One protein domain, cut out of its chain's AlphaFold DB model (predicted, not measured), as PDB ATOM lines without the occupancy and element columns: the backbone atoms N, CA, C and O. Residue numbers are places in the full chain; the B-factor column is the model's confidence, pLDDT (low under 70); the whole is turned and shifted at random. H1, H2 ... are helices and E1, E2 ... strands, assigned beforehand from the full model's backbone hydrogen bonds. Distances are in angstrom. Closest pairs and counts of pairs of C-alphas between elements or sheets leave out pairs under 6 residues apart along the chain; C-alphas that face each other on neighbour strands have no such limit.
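AT A GLANCE: This is residues 11 to 133 of the 135 residues of an uncharacterized protein of Streptomyces cattleya (strain ATCC 35852 / DSM 46488 / JCM 4925 / NBRC 14057 / NRRL 8057) (UniProt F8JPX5). A twisted, curled sheet of five strands makes the core, with H3 running along its strands on one face and H2 packed over the opposite face. H1, on the same face as H3, crosses E4 and E5 with its last residues, 23 to 27, while its earlier part reaches past the sheet toward H3. The printed part has 123 residues, in the order H1 H2 E1 E2 E3 H3 E4 E5; the sheet, E1 - E2 - E3 - E5 - E4, is antiparallel throughout, and the class is mixed, helices and strands. The whole is compact, with a radius of gyration of the C-alphas of 14.3 A and spans of 42 by 28 by 28 A.

HOW THE PARTS SIT: Start in the sheet with E1, residues 47 to 54, E2, residues 60 to 68, and E3, residues 71 to 79, a meander, each strand the antiparallel neighbour of the one before. Look for N 49 and O 66 at 2.9 A between E1 and E2, and N 63 and O 75 at 2.8 A between E2 and E3. Next to E3 comes E5, residues 124 to 132, with N 76 and O 127 at 2.8 A, and then the edge strand E4, residues 105 to 111, with N 128 and O 107 at 2.8 A. H3, residues 84 to 97, lies over E2 and E3 at a height over the sheet of 9.8 A, along the strands, at 6 degrees to E2 on the local plane. E3, H3 and E4 form a split strand-helix-strand unit, two strands running the same way with E5 between them, and its crossover is right-handed. H1, residues 11 to 27, is on the same face, across the strands at 83 degrees to E4 on the local plane. H1 and H3 are close but not clearly touching, the closest C-alphas being those of Gln 16 and Tyr 87, 7.3 A apart. On the opposite face is H2, residues 33 to 44, whose closest C-alphas to E4 are those of Gln 36 and Val 106, 4.8 A apart. In H1, H2 and H3 every O i to N i+4 pair is within hydrogen-bond range.

IN THESE COORDINATES: Find C-alpha 11 at (47.596, 155.372, 145.161); from there H1 runs 24.1 A to Ser 27. H3 spans 20.1 A and H2 16.4 A. E3 measures 26.4 A, E2 26.0 A, E1 21.2 A and E4 17.3 A. E5 runs 25.1 A and ends at C-alpha 132, (69.221, 127.815, 141.739).

THE WHOLE: The C-alphas farthest apart are those of Ala 11 and Gln 45, 44.7 A. The printed part has no cut, and its one long link is residues 112 to 123, between E4 and E5. Mean pLDDT of the printed part is 75.7; look for values under 70 in 45 residues, among them 11 to 36.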
ATOM      1  N   ALA A  11      47.507 156.830 145.036       59.19
ATOM      2  CA  ALA A  11      47.596 155.372 145.161       59.19
ATOM      3  C   ALA A  11      48.910 154.793 144.601       59.19
ATOM      4  O   ALA A  11      49.391 153.775 145.099       59.19
ATOM      5  N   GLU A  12      49.480 155.422 143.571       58.69
ATOM      6  CA  GLU A  12      50.753 155.023 142.960       58.69
ATOM      7  C   GLU A  12      51.916 155.385 143.898       58.69
ATOM      8  O   GLU A  12      52.730 154.517 144.216       58.69
ATOM      9  N   GLU A  13      51.931 156.610 144.434       58.28
ATOM     10  CA  GLU A  13      52.918 157.065 145.422       58.28
ATOM     11  C   GLU A  13      52.854 156.242 146.711       58.28
ATOM     12  O   GLU A  13      53.886 155.789 147.205       58.28
ATOM     13  N   THR A  14      51.653 155.957 147.229       63.97
ATOM     14  CA  THR A  14      51.497 155.120 148.434       63.97
ATOM     15  C   THR A  14      52.048 153.709 148.208       63.97
ATOM     16  O   THR A  14      52.706 153.147 149.083       63.97
ATOM     17  N   ARG A  15      51.834 153.131 147.017       59.94
ATOM     18  CA  ARG A  15      52.401 151.821 146.658       59.94
ATOM     19  C   ARG A  15      53.922 151.869 146.543       59.94
ATOM     20  O   ARG A  15      54.580 150.948 147.019       59.94
ATOM     21  N   GLN A  16      54.478 152.919 145.944       60.34
ATOM     22  CA  GLN A  16      55.928 153.102 145.831       60.34
ATOM     23  C   GLN A  16      56.589 153.245 147.207       60.34
ATOM     24  O   GLN A  16      57.566 152.552 147.476       60.34
ATOM     25  N   LEU A  17      56.004 154.049 148.100       59.53
ATOM     26  CA  LEU A  17      56.458 154.192 149.485       59.53
ATOM     27  C   LEU A  17      56.401 152.857 150.236       59.53
ATOM     28  O   LEU A  17      57.377 152.477 150.873       59.53
ATOM     29  N   SER A  18      55.308 152.099 150.098       65.31
ATOM     30  CA  SER A  18      55.183 150.783 150.744       65.31
ATOM     31  C   SER A  18      56.212 149.763 150.242       65.31
ATOM     32  O   SER A  18      56.733 148.977 151.027       65.31
ATOM     33  N   LEU A  19      56.549 149.803 148.946       59.75
ATOM     34  CA  LEU A  19      57.571 148.943 148.353       59.75
ATOM     35  C   LEU A  19      58.974 149.335 148.830       59.75
ATOM     36  O   LEU A  19      59.787 148.457 149.093       59.75
ATOM     37  N   PHE A  20      59.250 150.634 148.968       56.97
ATOM     38  CA  PHE A  20      60.533 151.114 149.477       56.97
ATOM     39  C   PHE A  20      60.725 150.781 150.961       56.97
ATOM     40  O   PHE A  20      61.765 150.250 151.326       56.97
ATOM     41  N   SER A  21      59.703 150.970 151.799       63.62
ATOM     42  CA  SER A  21      59.761 150.534 153.200       63.62
ATOM     43  C   SER A  21      59.910 149.016 153.327       63.62
ATOM     44  O   SER A  21      60.670 148.554 154.168       63.62
ATOM     45  N   ALA A  22      59.265 148.228 152.460       64.44
ATOM     46  CA  ALA A  22      59.480 146.781 152.425       64.44
ATOM     47  C   ALA A  22      60.911 146.414 151.990       64.44
ATOM     48  O   ALA A  22      61.494 145.489 152.551       64.44
ATOM     49  N   LEU A  23      61.497 147.152 151.034       57.97
ATOM     50  CA  LEU A  23      62.904 147.013 150.634       57.97
ATOM     51  C   LEU A  23      63.854 147.311 151.801       57.97
ATOM     52  O   LEU A  23      64.758 146.507 152.039       57.97
ATOM     53  N   GLU A  24      63.614 148.394 152.548       59.47
ATOM     54  CA  GLU A  24      64.393 148.787 153.732       59.47
ATOM     55  C   GLU A  24      64.235 147.799 154.898       59.47
ATOM     56  O   GLU A  24      65.219 147.413 155.520       59.47
ATOM     57  N   GLU A  25      63.018 147.347 155.206       64.75
ATOM     58  CA  GLU A  25      62.773 146.387 156.291       64.75
ATOM     59  C   GLU A  25      63.344 145.007 155.973       64.75
ATOM     60  O   GLU A  25      63.954 144.365 156.834       64.75
ATOM     61  N   ALA A  26      63.184 144.546 154.730       57.97
ATOM     62  CA  ALA A  26      63.836 143.330 154.274       57.97
ATOM     63  C   ALA A  26      65.361 143.482 154.329       57.97
ATOM     64  O   ALA A  26      66.045 142.508 154.632       57.97
ATOM     65  N   SER A  27      65.901 144.695 154.130       54.84
ATOM     66  CA  SER A  27      67.350 144.939 154.222       54.84
ATOM     67  C   SER A  27      67.955 144.703 155.581       54.84
ATOM     68  O   SER A  27      69.125 144.339 155.694       54.84
ATOM     69  N   GLN A  28      67.122 144.801 156.603       58.94
ATOM     70  CA  GLN A  28      67.506 144.577 157.980       58.94
ATOM     71  C   GLN A  28      67.372 143.105 158.394       58.94
ATOM     72  O   GLN A  28      67.767 142.750 159.507       58.94
ATOM     73  N   ARG A  29      66.840 142.228 157.527       58.72
ATOM     74  CA  ARG A  29      66.701 140.789 157.785       58.72
ATOM     75  C   ARG A  29      67.620 139.982 156.869       58.72
ATOM     76  O   ARG A  29      67.296 139.799 155.703       58.72
ATOM     77  N   PRO A  30      68.739 139.449 157.389       53.28
ATOM     78  CA  PRO A  30      69.605 138.602 156.588       53.28
ATOM     79  C   PRO A  30      68.892 137.283 156.233       53.28
ATOM     80  O   PRO A  30      68.131 136.759 157.058       53.28
ATOM     81  N   PRO A  31      69.144 136.718 155.039       60.84
ATOM     82  CA  PRO A  31      68.599 135.424 154.649       60.84
ATOM     83  C   PRO A  31      69.105 134.305 155.575       60.84
ATOM     84  O   PRO A  31      70.055 134.468 156.346       60.84
ATOM     85  N   SER A  32      68.464 133.130 155.532       66.69
ATOM     86  CA  SER A  32      68.899 131.987 156.344       66.69
ATOM     87  C   SER A  32      70.341 131.611 155.985       66.69
ATOM     88  O   SER A  32      70.601 131.161 154.865       66.69
ATOM     89  N   ARG A  33      71.253 131.771 156.950       68.00
ATOM     90  CA  ARG A  33      72.713 131.674 156.789       68.00
ATOM     91  C   ARG A  33      73.191 130.451 155.995       68.00
ATOM     92  O   ARG A  33      74.067 130.575 155.153       68.00
ATOM     93  N   GLU A  34      72.572 129.292 156.207       65.50
ATOM     94  CA  GLU A  34      72.937 128.032 155.540       65.50
ATOM     95  C   GLU A  34      72.648 128.037 154.026       65.50
ATOM     96  O   GLU A  34      73.484 127.615 153.229       65.50
ATOM     97  N   ARG A  35      71.492 128.571 153.597       64.94
ATOM     98  CA  ARG A  35      71.159 128.704 152.163       64.94
ATOM     99  C   ARG A  35      72.033 129.747 151.476       64.94
ATOM    100  O   ARG A  35      72.426 129.555 150.330       64.94
ATOM    101  N   GLN A  36      72.343 130.822 152.193       68.69
ATOM    102  CA  GLN A  36      73.223 131.889 151.733       68.69
ATOM    103  C   GLN A  36      74.654 131.382 151.514       68.69
ATOM    104  O   GLN A  36      75.200 131.563 150.429       68.69
ATOM    105  N   GLU A  37      75.246 130.702 152.500       71.62
ATOM    106  CA  GLU A  37      76.607 130.158 152.394       71.62
ATOM    107  C   GLU A  37      76.714 129.126 151.257       71.62
ATOM    108  O   GLU A  37      77.662 129.173 150.472       71.62
ATOM    109  N   ALA A  38      75.713 128.250 151.099       67.81
ATOM    110  CA  ALA A  38      75.676 127.282 150.004       67.81
ATOM    111  C   ALA A  38      75.554 127.949 148.622       67.81
ATOM    112  O   ALA A  38      76.254 127.557 147.687       67.81
ATOM    113  N   ALA A  39      74.698 128.967 148.482       68.75
ATOM    114  CA  ALA A  39      74.526 129.687 147.224       68.75
ATOM    115  C   ALA A  39      75.774 130.499 146.848       68.75
ATOM    116  O   ALA A  39      76.209 130.440 145.701       68.75
ATOM    117  N   LEU A  40      76.388 131.201 147.805       72.50
ATOM    118  CA  LEU A  40      77.616 131.973 147.588       72.50
ATOM    119  C   LEU A  40      78.796 131.080 147.198       72.50
ATOM    120  O   LEU A  40      79.459 131.343 146.198       72.50
ATOM    121  N   ALA A  41      79.004 129.967 147.911       73.00
ATOM    122  CA  ALA A  41      80.049 129.007 147.560       73.00
ATOM    123  C   ALA A  41      79.863 128.446 146.139       73.00
ATOM    124  O   ALA A  41      80.836 128.175 145.433       73.00
ATOM    125  N   ALA A  42      78.614 128.283 145.707       69.19
ATOM    126  CA  ALA A  42      78.288 127.795 144.380       69.19
ATOM    127  C   ALA A  42      78.443 128.889 143.296       69.19
ATOM    128  O   ALA A  42      78.867 128.581 142.178       69.19
ATOM    129  N   ILE A  43      78.194 130.166 143.616       69.19
ATOM    130  CA  ILE A  43      78.521 131.319 142.754       69.19
ATOM    131  C   ILE A  43      80.025 131.364 142.490       69.19
ATOM    132  O   ILE A  43      80.434 131.378 141.328       69.19
ATOM    133  N   ASP A  44      80.837 131.303 143.544       72.06
ATOM    134  CA  ASP A  44      82.300 131.398 143.454       72.06
ATOM    135  C   ASP A  44      82.920 130.266 142.622       72.06
ATOM    136  O   ASP A  44      83.929 130.450 141.940       72.06
ATOM    137  N   GLN A  45      82.305 129.081 142.642       70.12
ATOM    138  CA  GLN A  45      82.752 127.922 141.865       70.12
ATOM    139  C   GLN A  45      82.256 127.927 140.413       70.12
ATOM    140  O   GLN A  45      82.660 127.076 139.612       70.12
ATOM    141  N   SER A  46      81.372 128.855 140.050       66.50
ATOM    142  CA  SER A  46      80.757 128.866 138.733       66.50
ATOM    143  C   SER A  46      81.628 129.551 137.683       66.50
ATOM    144  O   SER A  46      82.209 130.613 137.897       66.50
ATOM    145  N   LYS A  47      81.654 128.987 136.471       65.06
ATOM    146  CA  LYS A  47      82.208 129.689 135.304       65.06
ATOM    147  C   LYS A  47      81.140 130.620 134.743       65.06
ATOM    148  O   LYS A  47      80.126 130.137 134.237       65.06
ATOM    149  N   LEU A  48      81.372 131.928 134.839       66.06
ATOM    150  CA  LEU A  48      80.530 132.964 134.239       66.06
ATOM    151  C   LEU A  48      80.397 132.722 132.726       66.06
ATOM    152  O   LEU A  48      81.400 132.714 132.013       66.06
ATOM    153  N   VAL A  49      79.172 132.503 132.238       60.00
ATOM    154  CA  VAL A  49      78.898 132.212 130.818       60.00
ATOM    155  C   VAL A  49      78.439 133.463 130.070       60.00
ATOM    156  O   VAL A  49      78.790 133.640 128.905       60.00
ATOM    157  N   SER A  50      77.685 134.349 130.721       67.50
ATOM    158  CA  SER A  50      77.245 135.618 130.133       67.50
ATOM    159  C   SER A  50      76.728 136.588 131.196       67.50
ATOM    160  O   SER A  50      76.171 136.154 132.204       67.50
ATOM    161  N   VAL A  51      76.897 137.891 130.933       65.44
ATOM    162  CA  VAL A  51      76.289 138.994 131.694       65.44
ATOM    163  C   VAL A  51      75.361 139.778 130.771       65.44
ATOM    164  O   VAL A  51      75.788 140.213 129.702       65.44
ATOM    165  N   GLN A  52      74.107 139.978 131.175       70.00
ATOM    166  CA  GLN A  52      73.176 140.885 130.493       70.00
ATOM    167  C   GLN A  52      72.800 142.034 131.424       70.00
ATOM    168  O   GLN A  52      72.301 141.784 132.518       70.00
ATOM    169  N   GLN A  53      73.040 143.270 130.981       70.06
ATOM    170  CA  GLN A  53      72.673 144.484 131.705       70.06
ATOM    171  C   GLN A  53      71.358 145.043 131.167       70.06
ATOM    172  O   GLN A  53      71.250 145.349 129.980       70.06
ATOM    173  N   ASP A  54      70.381 145.220 132.048       71.81
ATOM    174  CA  ASP A  54      69.168 145.975 131.751       71.81
ATOM    175  C   ASP A  54      69.302 147.389 132.326       71.81
ATOM    176  O   ASP A  54      69.086 147.617 133.515       71.81
ATOM    177  N   ALA A  55      69.718 148.324 131.469       64.19
ATOM    178  CA  ALA A  55      69.869 149.742 131.797       64.19
ATOM    179  C   ALA A  55      68.647 150.577 131.370       64.19
ATOM    180  O   ALA A  55      68.716 151.805 131.339       64.19
ATOM    181  N   SER A  56      67.535 149.934 130.990       62.94
ATOM    182  CA  SER A  56      66.378 150.626 130.400       62.94
ATOM    183  C   SER A  56      65.635 151.548 131.378       62.94
ATOM    184  O   SER A  56      64.750 152.299 130.967       62.94
ATOM    185  N   THR A  57      66.003 151.535 132.663       68.31
ATOM    186  CA  THR A  57      65.347 152.294 133.731       68.31
ATOM    187  C   THR A  57      66.356 153.059 134.578       68.31
ATOM    188  O   THR A  57      67.300 152.485 135.111       68.31
ATOM    189  N   PHE A  58      66.134 154.363 134.742       72.00
ATOM    190  CA  PHE A  58      66.991 155.224 135.555       72.00
ATOM    191  C   PHE A  58      66.972 154.795 137.034       72.00
ATOM    192  O   PHE A  58      65.905 154.544 137.598       72.00
ATOM    193  N   GLY A  59      68.153 154.697 137.649       73.12
ATOM    194  CA  GLY A  59      68.316 154.328 139.061       73.12
ATOM    195  C   GLY A  59      68.211 152.830 139.384       73.12
ATOM    196  O   GLY A  59      68.271 152.470 140.558       73.12
ATOM    197  N   VAL A  60      68.082 151.957 138.375       83.88
ATOM    198  CA  VAL A  60      68.107 150.494 138.543       83.88
ATOM    199  C   VAL A  60      69.019 149.869 137.497       83.88
ATOM    200  O   VAL A  60      68.929 150.194 136.316       83.88
ATOM    201  N   LEU A  61      69.867 148.940 137.927       85.56
ATOM    202  CA  LEU A  61      70.670 148.096 137.053       85.56
ATOM    203  C   LEU A  61      70.414 146.635 137.413       85.56
ATOM    204  O   LEU A  61      70.612 146.232 138.554       85.56
ATOM    205  N   ILE A  62      69.985 145.841 136.435       87.31
ATOM    206  CA  ILE A  62      69.812 144.395 136.601       87.31
ATOM    207  C   ILE A  62      70.900 143.704 135.793       87.31
ATOM    208  O   ILE A  62      70.989 143.911 134.582       87.31
ATOM    209  N   MET A  63      71.712 142.884 136.452       84.94
ATOM    210  CA  MET A  63      72.742 142.071 135.819       84.94
ATOM    211  C   MET A  63      72.377 140.603 135.962       84.94
ATOM    212  O   MET A  63      72.289 140.084 137.071       84.94
ATOM    213  N   ARG A  64      72.166 139.924 134.837       85.00
ATOM    214  CA  ARG A  64      71.925 138.478 134.822       85.00
ATOM    215  C   ARG A  64      73.208 137.747 134.526       85.00
ATOM    216  O   ARG A  64      73.806 137.987 133.484       85.00
ATOM    217  N   THR A  65      73.567 136.841 135.415       80.69
ATOM    218  CA  THR A  65      74.758 136.014 135.355       80.69
ATOM    219  C   THR A  65      74.325 134.562 135.221       80.69
ATOM    220  O   THR A  65      73.846 133.953 136.174       80.69
ATOM    221  N   LEU A  66      74.504 133.984 134.030       77.31
ATOM    222  CA  LEU A  66      74.327 132.545 133.844       77.31
ATOM    223  C   LEU A  66      75.639 131.840 134.175       77.31
ATOM    224  O   LEU A  66      76.676 132.124 133.569       77.31
ATOM    225  N   ALA A  67      75.595 130.908 135.118       68.62
ATOM    226  CA  ALA A  67      76.778 130.260 135.646       68.62
ATOM    227  C   ALA A  67      76.571 128.739 135.700       68.62
ATOM    228  O   ALA A  67      75.569 128.238 136.209       68.62
ATOM    229  N   LYS A  68      77.517 127.974 135.148       62.22
ATOM    230  CA  LYS A  68      77.471 126.501 135.188       62.22
ATOM    231  C   LYS A  68      78.351 125.972 136.327       62.22
ATOM    232  O   LYS A  68      79.464 126.484 136.472       62.22
ATOM    233  N   PRO A  69      77.923 124.924 137.062       63.25
ATOM    234  CA  PRO A  69      76.701 124.118 136.873       63.25
ATOM    235  C   PRO A  69      75.443 124.644 137.593       63.25
ATOM    236  O   PRO A  69      74.400 124.010 137.507       63.25
ATOM    237  N   VAL A  70      75.538 125.758 138.317       66.19
ATOM    238  CA  VAL A  70      74.638 126.048 139.446       66.19
ATOM    239  C   VAL A  70      73.341 126.776 139.060       66.19
ATOM    240  O   VAL A  70      72.332 126.633 139.747       66.19
ATOM    241  N   GLY A  71      73.319 127.513 137.944       73.75
ATOM    242  CA  GLY A  71      72.097 128.138 137.427       73.75
ATOM    243  C   GLY A  71      72.239 129.622 137.097       73.75
ATOM    244  O   GLY A  71      73.280 130.078 136.623       73.75
ATOM    245  N   GLU A  72      71.149 130.367 137.278       81.75
ATOM    246  CA  GLU A  72      71.065 131.798 136.988       81.75
ATOM    247  C   GLU A  72      71.119 132.609 138.287       81.75
ATOM    248  O   GLU A  72      70.362 132.365 139.231       81.75
ATOM    249  N   TYR A  73      72.001 133.604 138.309       85.38
ATOM    250  CA  TYR A  73      72.084 134.616 139.353       85.38
ATOM    251  C   TYR A  73      71.694 135.963 138.784       85.38
ATOM    252  O   TYR A  73      72.003 136.275 137.631       85.38
ATOM    253  N   ILE A  74      71.028 136.772 139.594       87.56
ATOM    254  CA  ILE A  74      70.609 138.104 139.187       87.56
ATOM    255  C   ILE A  74      71.032 139.085 140.268       87.56
ATOM    256  O   ILE A  74      70.568 139.001 141.400       87.56
ATOM    257  N   ASP A  75      71.904 140.013 139.894       87.62
ATOM    258  CA  ASP A  75      72.264 141.156 140.720       87.62
ATOM    259  C   ASP A  75      71.342 142.315 140.365       87.62
ATOM    260  O   ASP A  75      71.333 142.807 139.235       87.62
ATOM    261  N   VAL A  76      70.552 142.744 141.338       89.44
ATOM    262  CA  VAL A  76      69.672 143.899 141.239       89.44
ATOM    263  C   VAL A  76      70.302 145.023 142.039       89.44
ATOM    264  O   VAL A  76      70.369 144.953 143.260       89.44
ATOM    265  N   ILE A  77      70.764 146.062 141.354       88.50
ATOM    266  CA  ILE A  77      71.338 147.259 141.964       88.50
ATOM    267  C   ILE A  77      70.302 148.374 141.888       88.50
ATOM    268  O   ILE A  77      69.830 148.718 140.802       88.50
ATOM    269  N   VAL A  78      69.966 148.949 143.037       88.81
ATOM    270  CA  VAL A  78      68.995 150.037 143.181       88.81
ATOM    271  C   VAL A  78      69.698 151.237 143.794       88.81
ATOM    272  O   VAL A  78      70.428 151.097 144.770       88.81
ATOM    273  N   THR A  79      69.503 152.425 143.230       86.88
ATOM    274  CA  THR A  79      70.111 153.656 143.755       86.88
ATOM    275  C   THR A  79      69.079 154.586 144.366       86.88
ATOM    276  O   THR A  79      67.874 154.439 144.164       86.88
ATOM    277  N   ASP A  80      69.573 155.622 145.042       84.38
ATOM    278  CA  ASP A  80      68.779 156.729 145.580       84.38
ATOM    279  C   ASP A  80      68.018 157.549 144.524       84.38
ATOM    280  O   ASP A  80      67.248 158.445 144.862       84.38
ATOM    281  N   GLN A  81      68.231 157.251 143.242       84.56
ATOM    282  CA  GLN A  81      67.580 157.894 142.108       84.56
ATOM    283  C   GLN A  81      66.515 157.013 141.439       84.56
ATOM    284  O   GLN A  81      66.054 157.357 140.348       84.56
ATOM    285  N   ILE A  82      66.150 155.866 142.026       85.81
ATOM    286  CA  ILE A  82      65.090 155.014 141.482       85.81
ATOM    287  C   ILE A  82      63.788 155.810 141.309       85.81
ATOM    288  O   ILE A  82      63.349 156.549 142.186       85.81
ATOM    289  N   GLN A  83      63.165 155.655 140.143       83.06
ATOM    290  CA  GLN A  83      61.890 156.292 139.809       83.06
ATOM    291  C   GLN A  83      60.798 155.240 139.588       83.06
ATOM    292  O   GLN A  83      61.069 154.037 139.543       83.06
ATOM    293  N   ALA A  84      59.560 155.693 139.363       81.81
ATOM    294  CA  ALA A  84      58.395 154.847 139.083       81.81
ATOM    295  C   ALA A  84      58.672 153.739 138.046       81.81
ATOM    296  O   ALA A  84      58.295 152.584 138.245       81.81
ATOM    297  N   ALA A  85      59.389 154.068 136.964       82.81
ATOM    298  CA  ALA A  85      59.770 153.110 135.927       82.81
ATOM    299  C   ALA A  85      60.719 152.011 136.442       82.81
ATOM    300  O   ALA A  85      60.559 150.848 136.072       82.81
ATOM    301  N   GLY A  86      61.663 152.356 137.324       84.12
ATOM    302  CA  GLY A  86      62.554 151.398 137.981       84.12
ATOM    303  C   GLY A  86      61.775 150.438 138.879       84.12
ATOM    304  O   GLY A  86      61.903 149.226 138.734       84.12
ATOM    305  N   TYR A  87      60.861 150.950 139.710       85.44
ATOM    306  CA  TYR A  87      59.983 150.094 140.519       85.44
ATOM    307  C   TYR A  87      59.092 149.188 139.661       85.44
ATOM    308  O   TYR A  87      58.908 148.011 139.972       85.44
ATOM    309  N   ALA A  88      58.546 149.705 138.557       87.19
ATOM    310  CA  ALA A  88      57.768 148.898 137.622       87.19
ATOM    311  C   ALA A  88      58.613 147.777 136.997       87.19
ATOM    312  O   ALA A  88      58.108 146.675 136.783       87.19
ATOM    313  N   ARG A  89      59.900 148.030 136.734       87.81
ATOM    314  CA  ARG A  89      60.822 147.020 136.214       87.81
ATOM    315  C   ARG A  89      61.159 145.940 137.237       87.81
ATOM    316  O   ARG A  89      61.166 144.772 136.849       87.81
ATOM    317  N   LEU A  90      61.354 146.305 138.505       87.62
ATOM    318  CA  LEU A  90      61.536 145.346 139.603       87.62
ATOM    319  C   LEU A  90      60.325 144.416 139.731       87.62
ATOM    320  O   LEU A  90      60.491 143.202 139.730       87.62
ATOM    321  N   ARG A  91      59.101 144.958 139.693       88.12
ATOM    322  CA  ARG A  91      57.874 144.138 139.714       88.12
ATOM    323  C   ARG A  91      57.770 143.185 138.521       88.12
ATOM    324  O   ARG A  91      57.317 142.054 138.665       88.12
ATOM    325  N   ARG A  92      58.181 143.626 137.325       89.38
ATOM    326  CA  ARG A  92      58.253 142.739 136.149       89.38
ATOM    327  C   ARG A  92      59.290 141.639 136.347       89.38
ATOM    328  O   ARG A  92      59.014 140.506 135.986       89.38
ATOM    329  N   LEU A  93      60.443 141.962 136.935       88.00
ATOM    330  CA  LEU A  93      61.469 140.972 137.248       88.00
ATOM    331  C   LEU A  93      60.938 139.918 138.232       88.00
ATOM    332  O   LEU A  93      61.092 138.734 137.968       88.00
ATOM    333  N   GLU A  94      60.250 140.318 139.303       89.12
ATOM    334  CA  GLU A  94      59.598 139.379 140.234       89.12
ATOM    335  C   GLU A  94      58.578 138.480 139.524       89.12
ATOM    336  O   GLU A  94      58.568 137.265 139.718       89.12
ATOM    337  N   ALA A  95      57.767 139.049 138.627       88.12
ATOM    338  CA  ALA A  95      56.826 138.276 137.820       88.12
ATOM    339  C   ALA A  95      57.528 137.285 136.866       88.12
ATOM    340  O   ALA A  95      57.054 136.164 136.701       88.12
ATOM    341  N   GLU A  96      58.659 137.666 136.263       89.25
ATOM    342  CA  GLU A  96      59.489 136.784 135.423       89.25
ATOM    343  C   GLU A  96      60.127 135.640 136.231       89.25
ATOM    344  O   GLU A  96      60.310 134.532 135.718       89.25
ATOM    345  N   LEU A  97      60.465 135.898 137.496       85.81
ATOM    346  CA  LEU A  97      61.044 134.909 138.404       85.81
ATOM    347  C   LEU A  97      59.990 134.016 139.065       85.81
ATOM    348  O   LEU A  97      60.317 132.896 139.458       85.81
ATOM    349  N   GLY A  98      58.740 134.475 139.140       87.38
ATOM    350  CA  GLY A  98      57.634 133.767 139.786       87.38
ATOM    351  C   GLY A  98      57.688 133.799 141.318       87.38
ATOM    352  O   GLY A  98      56.950 133.056 141.960       87.38
ATOM    353  N   ALA A  99      58.551 134.634 141.897       85.56
ATOM    354  CA  ALA A  99      58.730 134.817 143.335       85.56
ATOM    355  C   ALA A  99      59.222 136.246 143.618       85.56
ATOM    356  O   ALA A  99      59.729 136.914 142.710       85.56
ATOM    357  N   SER A 100      59.076 136.717 144.861       85.62
ATOM    358  CA  SER A 100      59.643 138.017 145.233       85.62
ATOM    359  C   SER A 100      61.171 137.960 145.219       85.62
ATOM    360  O   SER A 100      61.767 136.899 145.439       85.62
ATOM    361  N   LEU A 101      61.825 139.103 144.985       85.75
ATOM    362  CA  LEU A 101      63.291 139.164 145.040       85.75
ATOM    363  C   LEU A 101      63.818 138.772 146.426       85.75
ATOM    364  O   LEU A 101      64.875 138.159 146.522       85.75
ATOM    365  N   PHE A 102      63.061 139.058 147.485       81.44
ATOM    366  CA  PHE A 102      63.438 138.723 148.858       81.44
ATOM    367  C   PHE A 102      63.338 137.229 149.162       81.44
ATOM    368  O   PHE A 102      64.148 136.705 149.921       81.44
ATOM    369  N   ASP A 103      62.387 136.523 148.549       81.38
ATOM    370  CA  ASP A 103      62.270 135.068 148.711       81.38
ATOM    371  C   ASP A 103      63.428 134.320 148.031       81.38
ATOM    372  O   ASP A 103      63.766 133.200 148.420       81.38
ATOM    373  N   LEU A 104      64.029 134.937 147.008       82.25
ATOM    374  CA  LEU A 104      65.160 134.405 146.244       82.25
ATOM    375  C   LEU A 104      66.510 135.012 146.663       82.25
ATOM    376  O   LEU A 104      67.535 134.702 146.047       82.25
ATOM    377  N   GLU A 105      66.517 135.886 147.670       85.56
ATOM    378  CA  GLU A 105      67.701 136.608 148.124       85.56
ATOM    379  C   GLU A 105      68.751 135.646 148.686       85.56
ATOM    380  O   GLU A 105      68.477 134.814 149.555       85.56
ATOM    381  N   VAL A 106      69.983 135.795 148.204       80.88
ATOM    382  CA  VAL A 106      71.153 135.079 148.728       80.88
ATOM    383  C   VAL A 106      72.174 136.025 149.334       80.88
ATOM    384  O   VAL A 106      72.907 135.642 150.238       80.88
ATOM    385  N   GLU A 107      72.228 137.264 148.866       84.00
ATOM    386  CA  GLU A 107      73.130 138.275 149.390       84.00
ATOM    387  C   GLU A 107      72.513 139.646 149.171       84.00
ATOM    388  O   GLU A 107      71.898 139.912 148.138       84.00
ATOM    389  N   ARG A 108      72.719 140.534 150.135       86.94
ATOM    390  CA  ARG A 108      72.412 141.941 149.963       86.94
ATOM    391  C   ARG A 108      73.440 142.801 150.661       86.94
ATOM    392  O   ARG A 108      74.074 142.379 151.629       86.94
ATOM    393  N   GLY A 109      73.531 144.042 150.220       84.00
ATOM    394  CA  GLY A 109      74.333 145.038 150.902       84.00
ATOM    395  C   GLY A 109      73.983 146.446 150.473       84.00
ATOM    396  O   GLY A 109      73.372 146.672 149.429       84.00
ATOM    397  N   ALA A 110      74.396 147.389 151.309       87.06
ATOM    398  CA  ALA A 110      74.241 148.812 151.077       87.06
ATOM    399  C   ALA A 110      75.617 149.472 151.064       87.06
ATOM    400  O   ALA A 110      76.471 149.192 151.909       87.06
ATOM    401  N   PHE A 111      75.817 150.376 150.116       83.00
ATOM    402  CA  PHE A 111      77.068 151.087 149.926       83.00
ATOM    403  C   PHE A 111      76.810 152.586 149.965       83.00
ATOM    404  O   PHE A 111      76.069 153.126 149.145       83.00
ATOM    405  N   GLN A 112      77.458 153.277 150.905       87.25
ATOM    406  CA  GLN A 112      77.309 154.723 151.114       87.25
ATOM    407  C   GLN A 112      78.167 155.561 150.148       87.25
ATOM    408  O   GLN A 112      78.709 156.602 150.517       87.25
ATOM    409  N   TYR A 113      78.337 155.081 148.920       84.12
ATOM    410  CA  TYR A 113      79.087 155.755 147.866       84.12
ATOM    411  C   TYR A 113      78.421 155.536 146.496       84.12
ATOM    412  O   TYR A 113      77.679 154.568 146.332       84.12
ATOM    413  N   PRO A 114      78.665 156.416 145.504       83.62
ATOM    414  CA  PRO A 114      78.100 156.320 144.154       83.62
ATOM    415  C   PRO A 114      78.372 154.981 143.465       83.62
ATOM    416  O   PRO A 114      79.485 154.454 143.518       83.62
ATOM    417  N   HIS A 115      77.398 154.497 142.694       82.75
ATOM    418  CA  HIS A 115      77.621 153.403 141.753       82.75
ATOM    419  C   HIS A 115      78.233 153.933 140.448       82.75
ATOM    420  O   HIS A 115      77.659 154.802 139.791       82.75
ATOM    421  N   ALA A 116      79.369 153.373 140.018       82.56
ATOM    422  CA  ALA A 116      80.138 153.877 138.872       82.56
ATOM    423  C   ALA A 116      79.352 153.906 137.545       82.56
ATOM    424  O   ALA A 116      79.556 154.797 136.725       82.56
ATOM    425  N   ALA A 117      78.440 152.950 137.338       78.62
ATOM    426  CA  ALA A 117      77.626 152.868 136.122       78.62
ATOM    427  C   ALA A 117      76.340 153.720 136.164       78.62
ATOM    428  O   ALA A 117      75.675 153.858 135.143       78.62
ATOM    429  N   ILE A 118      75.966 154.273 137.327       76.81
ATOM    430  CA  ILE A 118      74.718 155.032 137.507       76.81
ATOM    431  C   ILE A 118      75.083 156.451 137.940       76.81
ATOM    432  O   ILE A 118      75.231 156.753 139.129       76.81
ATOM    433  N   LEU A 119      75.270 157.320 136.943       79.06
ATOM    434  CA  LEU A 119      75.739 158.690 137.141       79.06
ATOM    435  C   LEU A 119      74.809 159.486 138.066       79.06
ATOM    436  O   LEU A 119      73.584 159.403 137.981       79.06
ATOM    437  N   GLY A 120      75.419 160.261 138.963       81.62
ATOM    438  CA  GLY A 120      74.723 161.097 139.945       81.62
ATOM    439  C   GLY A 120      74.186 160.352 141.171       81.62
ATOM    440  O   GLY A 120      73.612 161.000 142.043       81.62
ATOM    441  N   SER A 121      74.353 159.023 141.262       85.75
ATOM    442  CA  SER A 121      73.941 158.279 142.461       85.75
ATOM    443  C   SER A 121      74.799 158.707 143.644       85.75
ATOM    444  O   SER A 121      75.966 159.047 143.472       85.75
ATOM    445  N   ARG A 122      74.230 158.730 144.844       86.19
ATOM    446  CA  ARG A 122      74.982 159.050 146.071       86.19
ATOM    447  C   ARG A 122      75.285 157.803 146.883       86.19
ATOM    448  O   ARG A 122      76.329 157.725 147.521       86.19
ATOM    449  N   PHE A 123      74.379 156.840 146.827       86.19
ATOM    450  CA  PHE A 123      74.499 155.528 147.438       86.19
ATOM    451  C   PHE A 123      73.706 154.517 146.610       86.19
ATOM    452  O   PHE A 123      72.872 154.887 145.775       86.19
ATOM    453  N   PHE A 124      73.978 153.237 146.830       87.25
ATOM    454  CA  PHE A 124      73.232 152.159 146.200       87.25
ATOM    455  C   PHE A 124      73.106 150.958 147.125       87.25
ATOM    456  O   PHE A 124      73.944 150.714 147.994       87.25
ATOM    457  N   GLU A 125      72.054 150.194 146.889       88.75
ATOM    458  CA  GLU A 125      71.853 148.868 147.440       88.75
ATOM    459  C   GLU A 125      72.002 147.845 146.323       88.75
ATOM    460  O   GLU A 125      71.707 148.127 145.159       88.75
ATOM    461  N   PHE A 126      72.448 146.646 146.674       88.75
ATOM    462  CA  PHE A 126      72.338 145.499 145.790       88.75
ATOM    463  C   PHE A 126      71.614 144.359 146.491       88.75
ATOM    464  O   PHE A 126      71.753 144.161 147.700       88.75
ATOM    465  N   ILE A 127      70.868 143.606 145.698       88.38
ATOM    466  CA  ILE A 127      70.258 142.340 146.067       88.38
ATOM    467  C   ILE A 127      70.716 141.342 145.017       88.38
ATOM    468  O   ILE A 127      70.386 141.469 143.837       88.38
ATOM    469  N   ARG A 128      71.490 140.353 145.441       87.88
ATOM    470  CA  ARG A 128      71.779 139.177 144.640       87.88
ATOM    471  C   ARG A 128      70.723 138.138 144.943       87.88
ATOM    472  O   ARG A 128      70.573 137.693 146.084       87.88
ATOM    473  N   VAL A 129      70.027 137.720 143.899       87.62
ATOM    474  CA  VAL A 129      69.083 136.614 143.964       87.62
ATOM    475  C   VAL A 129      69.624 135.432 143.183       87.62
ATOM    476  O   VAL A 129      70.281 135.590 142.149       87.62
ATOM    477  N   SER A 130      69.350 134.233 143.679       81.12
ATOM    478  CA  SER A 130      69.688 133.011 142.968       81.12
ATOM    479  C   SER A 130      68.424 132.271 142.579       81.12
ATOM    480  O   SER A 130      67.638 131.847 143.424       81.12
ATOM    481  N   LYS A 131      68.272 132.050 141.277       74.00
ATOM    482  CA  LYS A 131      67.394 131.013 140.762       74.00
ATOM    483  C   LYS A 131      68.249 129.759 140.618       74.00
ATOM    484  O   LYS A 131      68.634 129.381 139.509       74.00
ATOM    485  N   VAL A 132      68.598 129.142 141.752       60.81
ATOM    486  CA  VAL A 132      69.221 127.815 141.739       60.81
ATOM    487  C   VAL A 132      68.207 126.885 141.091       60.81
ATOM    488  O   VAL A 132      67.174 126.557 141.678       60.81
ATOM    489  N   VAL A 133      68.478 126.469 139.860       50.47
ATOM    490  CA  VAL A 133      67.774 125.336 139.276       50.47
ATOM    491  C   VAL A 133      68.390 124.124 139.962       50.47
ATOM    492  O   VAL A 133      69.374 123.577 139.475       50.47
TER     493      VAL A 133